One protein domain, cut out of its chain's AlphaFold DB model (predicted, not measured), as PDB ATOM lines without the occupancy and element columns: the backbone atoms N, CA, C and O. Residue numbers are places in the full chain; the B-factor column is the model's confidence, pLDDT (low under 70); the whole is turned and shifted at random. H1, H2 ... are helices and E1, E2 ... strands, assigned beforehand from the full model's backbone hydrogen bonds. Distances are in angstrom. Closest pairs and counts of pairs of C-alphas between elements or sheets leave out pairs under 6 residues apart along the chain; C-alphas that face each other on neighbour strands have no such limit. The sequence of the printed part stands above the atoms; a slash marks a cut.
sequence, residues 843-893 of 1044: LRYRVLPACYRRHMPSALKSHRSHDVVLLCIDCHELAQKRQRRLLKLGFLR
ATOM      1  N   LEU A 843     203.573 166.777 215.321       83.50
ATOM      2  CA  LEU A 843     203.224 165.928 216.455       83.50
ATOM      3  C   LEU A 843     201.708 165.695 216.460       83.50
ATOM      4  O   LEU A 843     200.941 166.611 216.164       83.50
ATOM      5  N   ARG A 844     201.261 164.500 216.868       85.62
ATOM      6  CA  ARG A 844     199.837 164.239 217.155       85.62
ATOM      7  C   ARG A 844     199.468 164.862 218.506       85.62
ATOM      8  O   ARG A 844     199.892 164.362 219.548       85.62
ATOM      9  N   TYR A 845     198.673 165.926 218.490       86.56
ATOM     10  CA  TYR A 845     198.187 166.631 219.675       86.56
ATOM     11  C   TYR A 845     196.726 166.268 219.964       86.56
ATOM     12  O   TYR A 845     195.911 166.192 219.048       86.56
ATOM     13  N   ARG A 846     196.386 166.065 221.243       84.56
ATOM     14  CA  ARG A 846     194.998 165.861 221.678       84.56
ATOM     15  C   ARG A 846     194.366 167.192 222.059       84.56
ATOM     16  O   ARG A 846     194.787 167.794 223.048       84.56
ATOM     17  N   VAL A 847     193.357 167.613 221.297       81.25
ATOM     18  CA  VAL A 847     192.577 168.829 221.566       81.25
ATOM     19  C   VAL A 847     191.819 168.659 222.882       81.25
ATOM     20  O   VAL A 847     192.043 169.425 223.820       81.25
ATOM     21  N   LEU A 848     191.022 167.589 222.993       76.06
ATOM     22  CA  LEU A 848     190.353 167.199 224.232       76.06
ATOM     23  C   LEU A 848     191.360 166.572 225.214       76.06
ATOM     24  O   LEU A 848     191.921 165.504 224.940       76.06
ATOM     25  N   PRO A 849     191.599 167.173 226.396       74.31
ATOM     26  CA  PRO A 849     192.507 166.587 227.371       74.31
ATOM     27  C   PRO A 849     191.948 165.261 227.914       74.31
ATOM     28  O   PRO A 849     190.760 165.143 228.219       74.31
ATOM     29  N   ALA A 850     192.811 164.259 228.114       69.00
ATOM     30  CA  ALA A 850     192.400 162.902 228.506       69.00
ATOM     31  C   ALA A 850     191.604 162.825 229.831       69.00
ATOM     32  O   ALA A 850     190.874 161.862 230.067       69.00
ATOM     33  N   CYS A 851     191.716 163.844 230.688       64.00
ATOM     34  CA  CYS A 851     190.921 163.996 231.905       64.00
ATOM     35  C   CYS A 851     189.443 164.360 231.664       64.00
ATOM     36  O   CYS A 851     188.655 164.132 232.574       64.00
ATOM     37  N   TYR A 852     189.054 164.827 230.471       69.75
ATOM     38  CA  TYR A 852     187.653 165.032 230.061       69.75
ATOM     39  C   TYR A 852     187.112 163.840 229.285       69.75
ATOM     40  O   TYR A 852     186.034 163.349 229.609       69.75
ATOM     41  N   ARG A 853     187.898 163.287 228.347       72.50
ATOM     42  CA  ARG A 853     187.476 162.155 227.500       72.50
ATOM     43  C   ARG A 853     186.979 160.939 228.300       72.50
ATOM     44  O   ARG A 853     186.119 160.194 227.846       72.50
ATOM     45  N   ARG A 854     187.468 160.749 229.530       70.81
ATOM     46  CA  ARG A 854     186.976 159.718 230.465       70.81
ATOM     47  C   ARG A 854     185.520 159.906 230.941       70.81
ATOM     48  O   ARG A 854     184.913 158.921 231.354       70.81
ATOM     49  N   HIS A 855     184.955 161.113 230.876       71.06
ATOM     50  CA  HIS A 855     183.600 161.446 231.345       71.06
ATOM     51  C   HIS A 855     182.547 161.536 230.235       71.06
ATOM     52  O   HIS A 855     181.373 161.366 230.535       71.06
ATOM     53  N   MET A 856     182.959 161.732 228.980       72.69
ATOM     54  CA  MET A 856     182.058 161.762 227.819       72.69
ATOM     55  C   MET A 856     181.237 160.458 227.669       72.69
ATOM     56  O   MET A 856     181.672 159.416 228.177       72.69
ATOM     57  N   PRO A 857     180.084 160.466 226.976       77.69
ATOM     58  CA  PRO A 857     179.333 159.252 226.640       77.69
ATOM     59  C   PRO A 857     180.188 158.193 225.929       77.69
ATOM     60  O   PRO A 857     181.201 158.510 225.303       77.69
ATOM     61  N   SER A 858     179.784 156.921 226.002       69.31
ATOM     62  CA  SER A 858     180.485 155.832 225.297       69.31
ATOM     63  C   SER A 858     180.503 156.039 223.779       69.31
ATOM     64  O   SER A 858     181.542 155.805 223.167       69.31
ATOM     65  N   ALA A 859     179.419 156.585 223.217       64.31
ATOM     66  CA  ALA A 859     179.321 156.983 221.811       64.31
ATOM     67  C   ALA A 859     180.359 158.049 221.407       64.31
ATOM     68  O   ALA A 859     180.912 157.972 220.330       64.31
ATOM     69  N   LEU A 860     180.755 158.985 222.281       63.41
ATOM     70  CA  LEU A 860     181.846 159.930 221.965       63.41
ATOM     71  C   LEU A 860     183.248 159.357 222.283       63.41
ATOM     72  O   LEU A 860     184.287 159.956 221.982       63.41
ATOM     73  N   LYS A 861     183.336 158.179 222.913       65.38
ATOM     74  CA  LYS A 861     184.608 157.520 223.280       65.38
ATOM     75  C   LYS A 861     185.131 156.554 222.210       65.38
ATOM     76  O   LYS A 861     186.346 156.324 222.196       65.38
ATOM     77  N   SER A 862     184.264 156.020 221.349       59.12
ATOM     78  CA  SER A 862     184.595 155.200 220.166       59.12
ATOM     79  C   SER A 862     185.438 155.987 219.156       59.12
ATOM     80  O   SER A 862     186.534 155.543 218.803       59.12
ATOM     81  N   HIS A 863     184.993 157.189 218.777       62.03
ATOM     82  CA  HIS A 863     185.638 158.058 217.780       62.03
ATOM     83  C   HIS A 863     186.924 158.707 218.328       62.03
ATOM     84  O   HIS A 863     186.982 159.876 218.725       62.03
ATOM     85  N   ARG A 864     188.000 157.917 218.421       59.28
ATOM     86  CA  ARG A 864     189.328 158.321 218.942       59.28
ATOM     87  C   ARG A 864     190.159 159.180 217.980       59.28
ATOM     88  O   ARG A 864     191.326 159.448 218.267       59.28
ATOM     89  N   SER A 865     189.573 159.542 216.847       66.62
ATOM     90  CA  SER A 865     190.145 160.330 215.757       66.62
ATOM     91  C   SER A 865     189.731 161.803 215.813       66.62
ATOM     92  O   SER A 865     190.560 162.651 215.500       66.62
ATOM     93  N   HIS A 866     188.511 162.120 216.269       69.88
ATOM     94  CA  HIS A 866     187.963 163.489 216.233       69.88
ATOM     95  C   HIS A 866     188.748 164.460 217.143       69.88
ATOM     96  O   HIS A 866     188.802 165.656 216.882       69.88
ATOM     97  N   ASP A 867     189.417 163.957 218.193       77.44
ATOM     98  CA  ASP A 867     190.194 164.776 219.137       77.44
ATOM     99  C   ASP A 867     191.692 164.896 218.817       77.44
ATOM    100  O   ASP A 867     192.425 165.475 219.625       77.44
ATOM    101  N   VAL A 868     192.174 164.334 217.699       83.75
ATOM    102  CA  VAL A 868     193.611 164.246 217.382       83.75
ATOM    103  C   VAL A 868     193.966 165.072 216.147       83.75
ATOM    104  O   VAL A 868     193.703 164.677 215.016       83.75
ATOM    105  N   VAL A 869     194.664 166.185 216.371       88.44
ATOM    106  CA  VAL A 869     195.167 167.077 215.313       88.44
ATOM    107  C   VAL A 869     196.686 166.984 215.170       88.44
ATOM    108  O   VAL A 869     197.380 166.448 216.039       88.44
ATOM    109  N   LEU A 870     197.222 167.525 214.077       90.38
ATOM    110  CA  LEU A 870     198.661 167.661 213.858       90.38
ATOM    111  C   LEU A 870     199.126 169.081 214.187       90.38
ATOM    112  O   LEU A 870     198.551 170.044 213.692       90.38
ATOM    113  N   LEU A 871     200.189 169.219 214.982       90.19
ATOM    114  CA  LEU A 871     200.842 170.503 215.266       90.19
ATOM    115  C   LEU A 871     202.355 170.381 215.073       90.19
ATOM    116  O   LEU A 871     202.952 169.447 215.602       90.19
ATOM    117  N   CYS A 872     202.997 171.329 214.384       86.81
ATOM    118  CA  CYS A 872     204.455 171.477 214.450       86.81
ATOM    119  C   CYS A 872     204.888 171.785 215.892       86.81
ATOM    120  O   CYS A 872     204.071 172.197 216.719       86.81
ATOM    121  N   ILE A 873     206.171 171.596 216.206       82.88
ATOM    122  CA  ILE A 873     206.684 171.742 217.578       82.88
ATOM    123  C   ILE A 873     206.395 173.137 218.152       82.88
ATOM    124  O   ILE A 873     205.910 173.238 219.278       82.88
ATOM    125  N   ASP A 874     206.574 174.192 217.356       80.88
ATOM    126  CA  ASP A 874     206.349 175.579 217.782       80.88
ATOM    127  C   ASP A 874     204.866 175.823 218.161       80.88
ATOM    128  O   ASP A 874     204.549 176.341 219.238       80.88
ATOM    129  N   CYS A 875     203.926 175.351 217.330       85.81
ATOM    130  CA  CYS A 875     202.490 175.408 217.625       85.81
ATOM    131  C   CYS A 875     202.077 174.465 218.765       85.81
ATOM    132  O   CYS A 875     201.166 174.794 219.524       85.81
ATOM    133  N   HIS A 876     202.733 173.313 218.918       87.50
ATOM    134  CA  HIS A 876     202.490 172.369 220.007       87.50
ATOM    135  C   HIS A 876     202.900 172.969 221.362       87.50
ATOM    136  O   HIS A 876     202.144 172.875 222.331       87.50
ATOM    137  N   GLU A 877     204.052 173.644 221.445       81.75
ATOM    138  CA  GLU A 877     204.451 174.371 222.653       81.75
ATOM    139  C   GLU A 877     203.485 175.516 222.980       81.75
ATOM    140  O   GLU A 877     203.084 175.659 224.140       81.75
ATOM    141  N   LEU A 878     203.051 176.286 221.973       83.25
ATOM    142  CA  LEU A 878     202.060 177.353 222.142       83.25
ATOM    143  C   LEU A 878     200.702 176.811 222.617       83.25
ATOM    144  O   LEU A 878     200.144 177.326 223.592       83.25
ATOM    145  N   ALA A 879     200.194 175.747 221.990       82.31
ATOM    146  CA  ALA A 879     198.958 175.075 222.381       82.31
ATOM    147  C   ALA A 879     199.056 174.542 223.815       82.31
ATOM    148  O   ALA A 879     198.196 174.836 224.645       82.31
ATOM    149  N   GLN A 880     200.155 173.869 224.166       79.31
ATOM    150  CA  GLN A 880     200.369 173.360 225.518       79.31
ATOM    151  C   GLN A 880     200.590 174.499 226.539       79.31
ATOM    152  O   GLN A 880     200.214 174.372 227.705       79.31
ATOM    153  N   LYS A 881     201.164 175.649 226.149       77.75
ATOM    154  CA  LYS A 881     201.257 176.872 226.981       77.75
ATOM    155  C   LYS A 881     199.865 177.464 227.247       77.75
ATOM    156  O   LYS A 881     199.562 177.763 228.401       77.75
ATOM    157  N   ARG A 882     198.997 177.549 226.228       75.88
ATOM    158  CA  ARG A 882     197.587 177.981 226.353       75.88
ATOM    159  C   ARG A 882     196.758 176.993 227.191       75.88
ATOM    160  O   ARG A 882     196.135 177.412 228.161       75.88
ATOM    161  N   GLN A 883     196.848 175.690 226.928       72.06
ATOM    162  CA  GLN A 883     196.187 174.625 227.700       72.06
ATOM    163  C   GLN A 883     196.603 174.652 229.183       72.06
ATOM    164  O   GLN A 883     195.753 174.605 230.071       72.06
ATOM    165  N   ARG A 884     197.903 174.829 229.477       64.50
ATOM    166  CA  ARG A 884     198.408 175.028 230.851       64.50
ATOM    167  C   ARG A 884     197.938 176.343 231.489       64.50
ATOM    168  O   ARG A 884     197.851 176.392 232.712       64.50
ATOM    169  N   ARG A 885     197.628 177.391 230.712       66.62
ATOM    170  CA  ARG A 885     197.012 178.635 231.219       66.62
ATOM    171  C   ARG A 885     195.540 178.402 231.578       66.62
ATOM    172  O   ARG A 885     195.154 178.718 232.694       66.62
ATOM    173  N   LEU A 886     194.760 177.758 230.710       60.59
ATOM    174  CA  LEU A 886     193.348 177.419 230.965       60.59
ATOM    175  C   LEU A 886     193.169 176.460 232.160       60.59
ATOM    176  O   LEU A 886     192.283 176.662 232.986       60.59
ATOM    177  N   LEU A 887     194.065 175.477 232.319       59.84
ATOM    178  CA  LEU A 887     194.122 174.602 233.504       59.84
ATOM    179  C   LEU A 887     194.519 175.343 234.797       59.84
ATOM    180  O   LEU A 887     194.171 174.887 235.882       59.84
ATOM    181  N   LYS A 888     195.246 176.466 234.703       52.53
ATOM    182  CA  LYS A 888     195.592 177.328 235.852       52.53
ATOM    183  C   LYS A 888     194.498 178.346 236.193       52.53
ATOM    184  O   LYS A 888     194.409 178.740 237.346       52.53
ATOM    185  N   LEU A 889     193.692 178.759 235.212       48.53
ATOM    186  CA  LEU A 889     192.602 179.735 235.361       48.53
ATOM    187  C   LEU A 889     191.253 179.101 235.760       48.53
ATOM    188  O   LEU A 889     190.236 179.779 235.765       48.53
ATOM    189  N   GLY A 890     191.205 177.801 236.060       45.56
ATOM    190  CA  GLY A 890     189.998 177.128 236.562       45.56
ATOM    191  C   GLY A 890     188.936 176.773 235.512       45.56
ATOM    192  O   GLY A 890     188.192 175.823 235.746       45.56
ATOM    193  N   PHE A 891     188.918 177.432 234.345       40.78
ATOM    194  CA  PHE A 891     188.024 177.115 233.212       40.78
ATOM    195  C   PHE A 891     188.064 175.631 232.809       40.78
ATOM    196  O   PHE A 891     187.048 175.054 232.441       40.78
ATOM    197  N   LEU A 892     189.224 174.979 232.943       41.38
ATOM    198  CA  LEU A 892     189.363 173.535 232.755       41.38
ATOM    199  C   LEU A 892     189.361 172.787 234.106       41.38
ATOM    200  O   LEU A 892     190.407 172.341 234.594       41.38
ATOM    201  N   ARG A 893     188.161 172.574 234.670       35.53
ATOM    202  CA  ARG A 893     187.903 171.707 235.841       35.53
ATOM    203  C   ARG A 893     188.057 170.210 235.519       35.53
ATOM    204  O   ARG A 893     187.098 169.549 235.129       35.53
TER     205      ARG A 893
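AT A GLANCE: This is residues 843 to 893 of the 1044 residues of the protein "3'-5' exonuclease domain-containing protein" of Volvox carteri f. nagariensis (UniProt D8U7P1). A flat, open frame: a small pair of antiparallel strands, E1 and E2, from which a wide loop with two short helices, H1 and H2, reaches out to one side, while on the other side the chain turns a sharp corner at the end of E2, with no residue between, into the long helix H3, which forms an arm. Residues 854 to 860, in that loop, and 885 to 891, at the far end of H3 and beyond, stick out. The printed part has 51 residues, with elements in the order E1, H1, H2, E2, H3, and the class is mixed, helices and strands. It is only just loose, close to compact, with a radius of gyration of the C-alphas of 12.1 A, and spans 32 by 26 by 9 A.

IN THESE COORDINATES: E1 is residues 843 to 846, beginning at C-alpha 843 (203.224, 165.928, 216.455), and E2 is residues 868 to 872, 13.4 A long. H3 is residues 873 to 888, 22.1 A long, ending at C-alpha 888 (195.592, 177.328, 235.852). H1 is residues 850 to 853 and H2 residues 858 to 862.

HOW THE PARTS SIT: E1 and E2 are antiparallel neighbours at 138 degrees, with N 843 and O 871 at 2.8 A and N 869 and O 845 at 3.0 A, within hydrogen-bond range. The closest C-alphas of E1 and H3, those of Leu 843 and Ile 873, are 6.9 A apart. E2 and H3 are near each other, with 5 pairs of C-alphas within 10 A. H1 and H2 are close but not clearly touching; their closest C-alphas, Arg 853 and Lys 861, are 6.9 A apart. H3 is apart from H1 and from H2. In H2 and H3 every O i to N i+4 pair is within hydrogen-bond range; H1 is too short for such a pair.

THE WHOLE: The C-alphas of Ser 858 and Asp 874, the two farthest apart, are 33.4 A apart. The printed part has no cut, and the four links are tight. Mean pLDDT of the printed part is 71.4; residues 850 to 852, 858 to 866 and 884 to 893 are under 70.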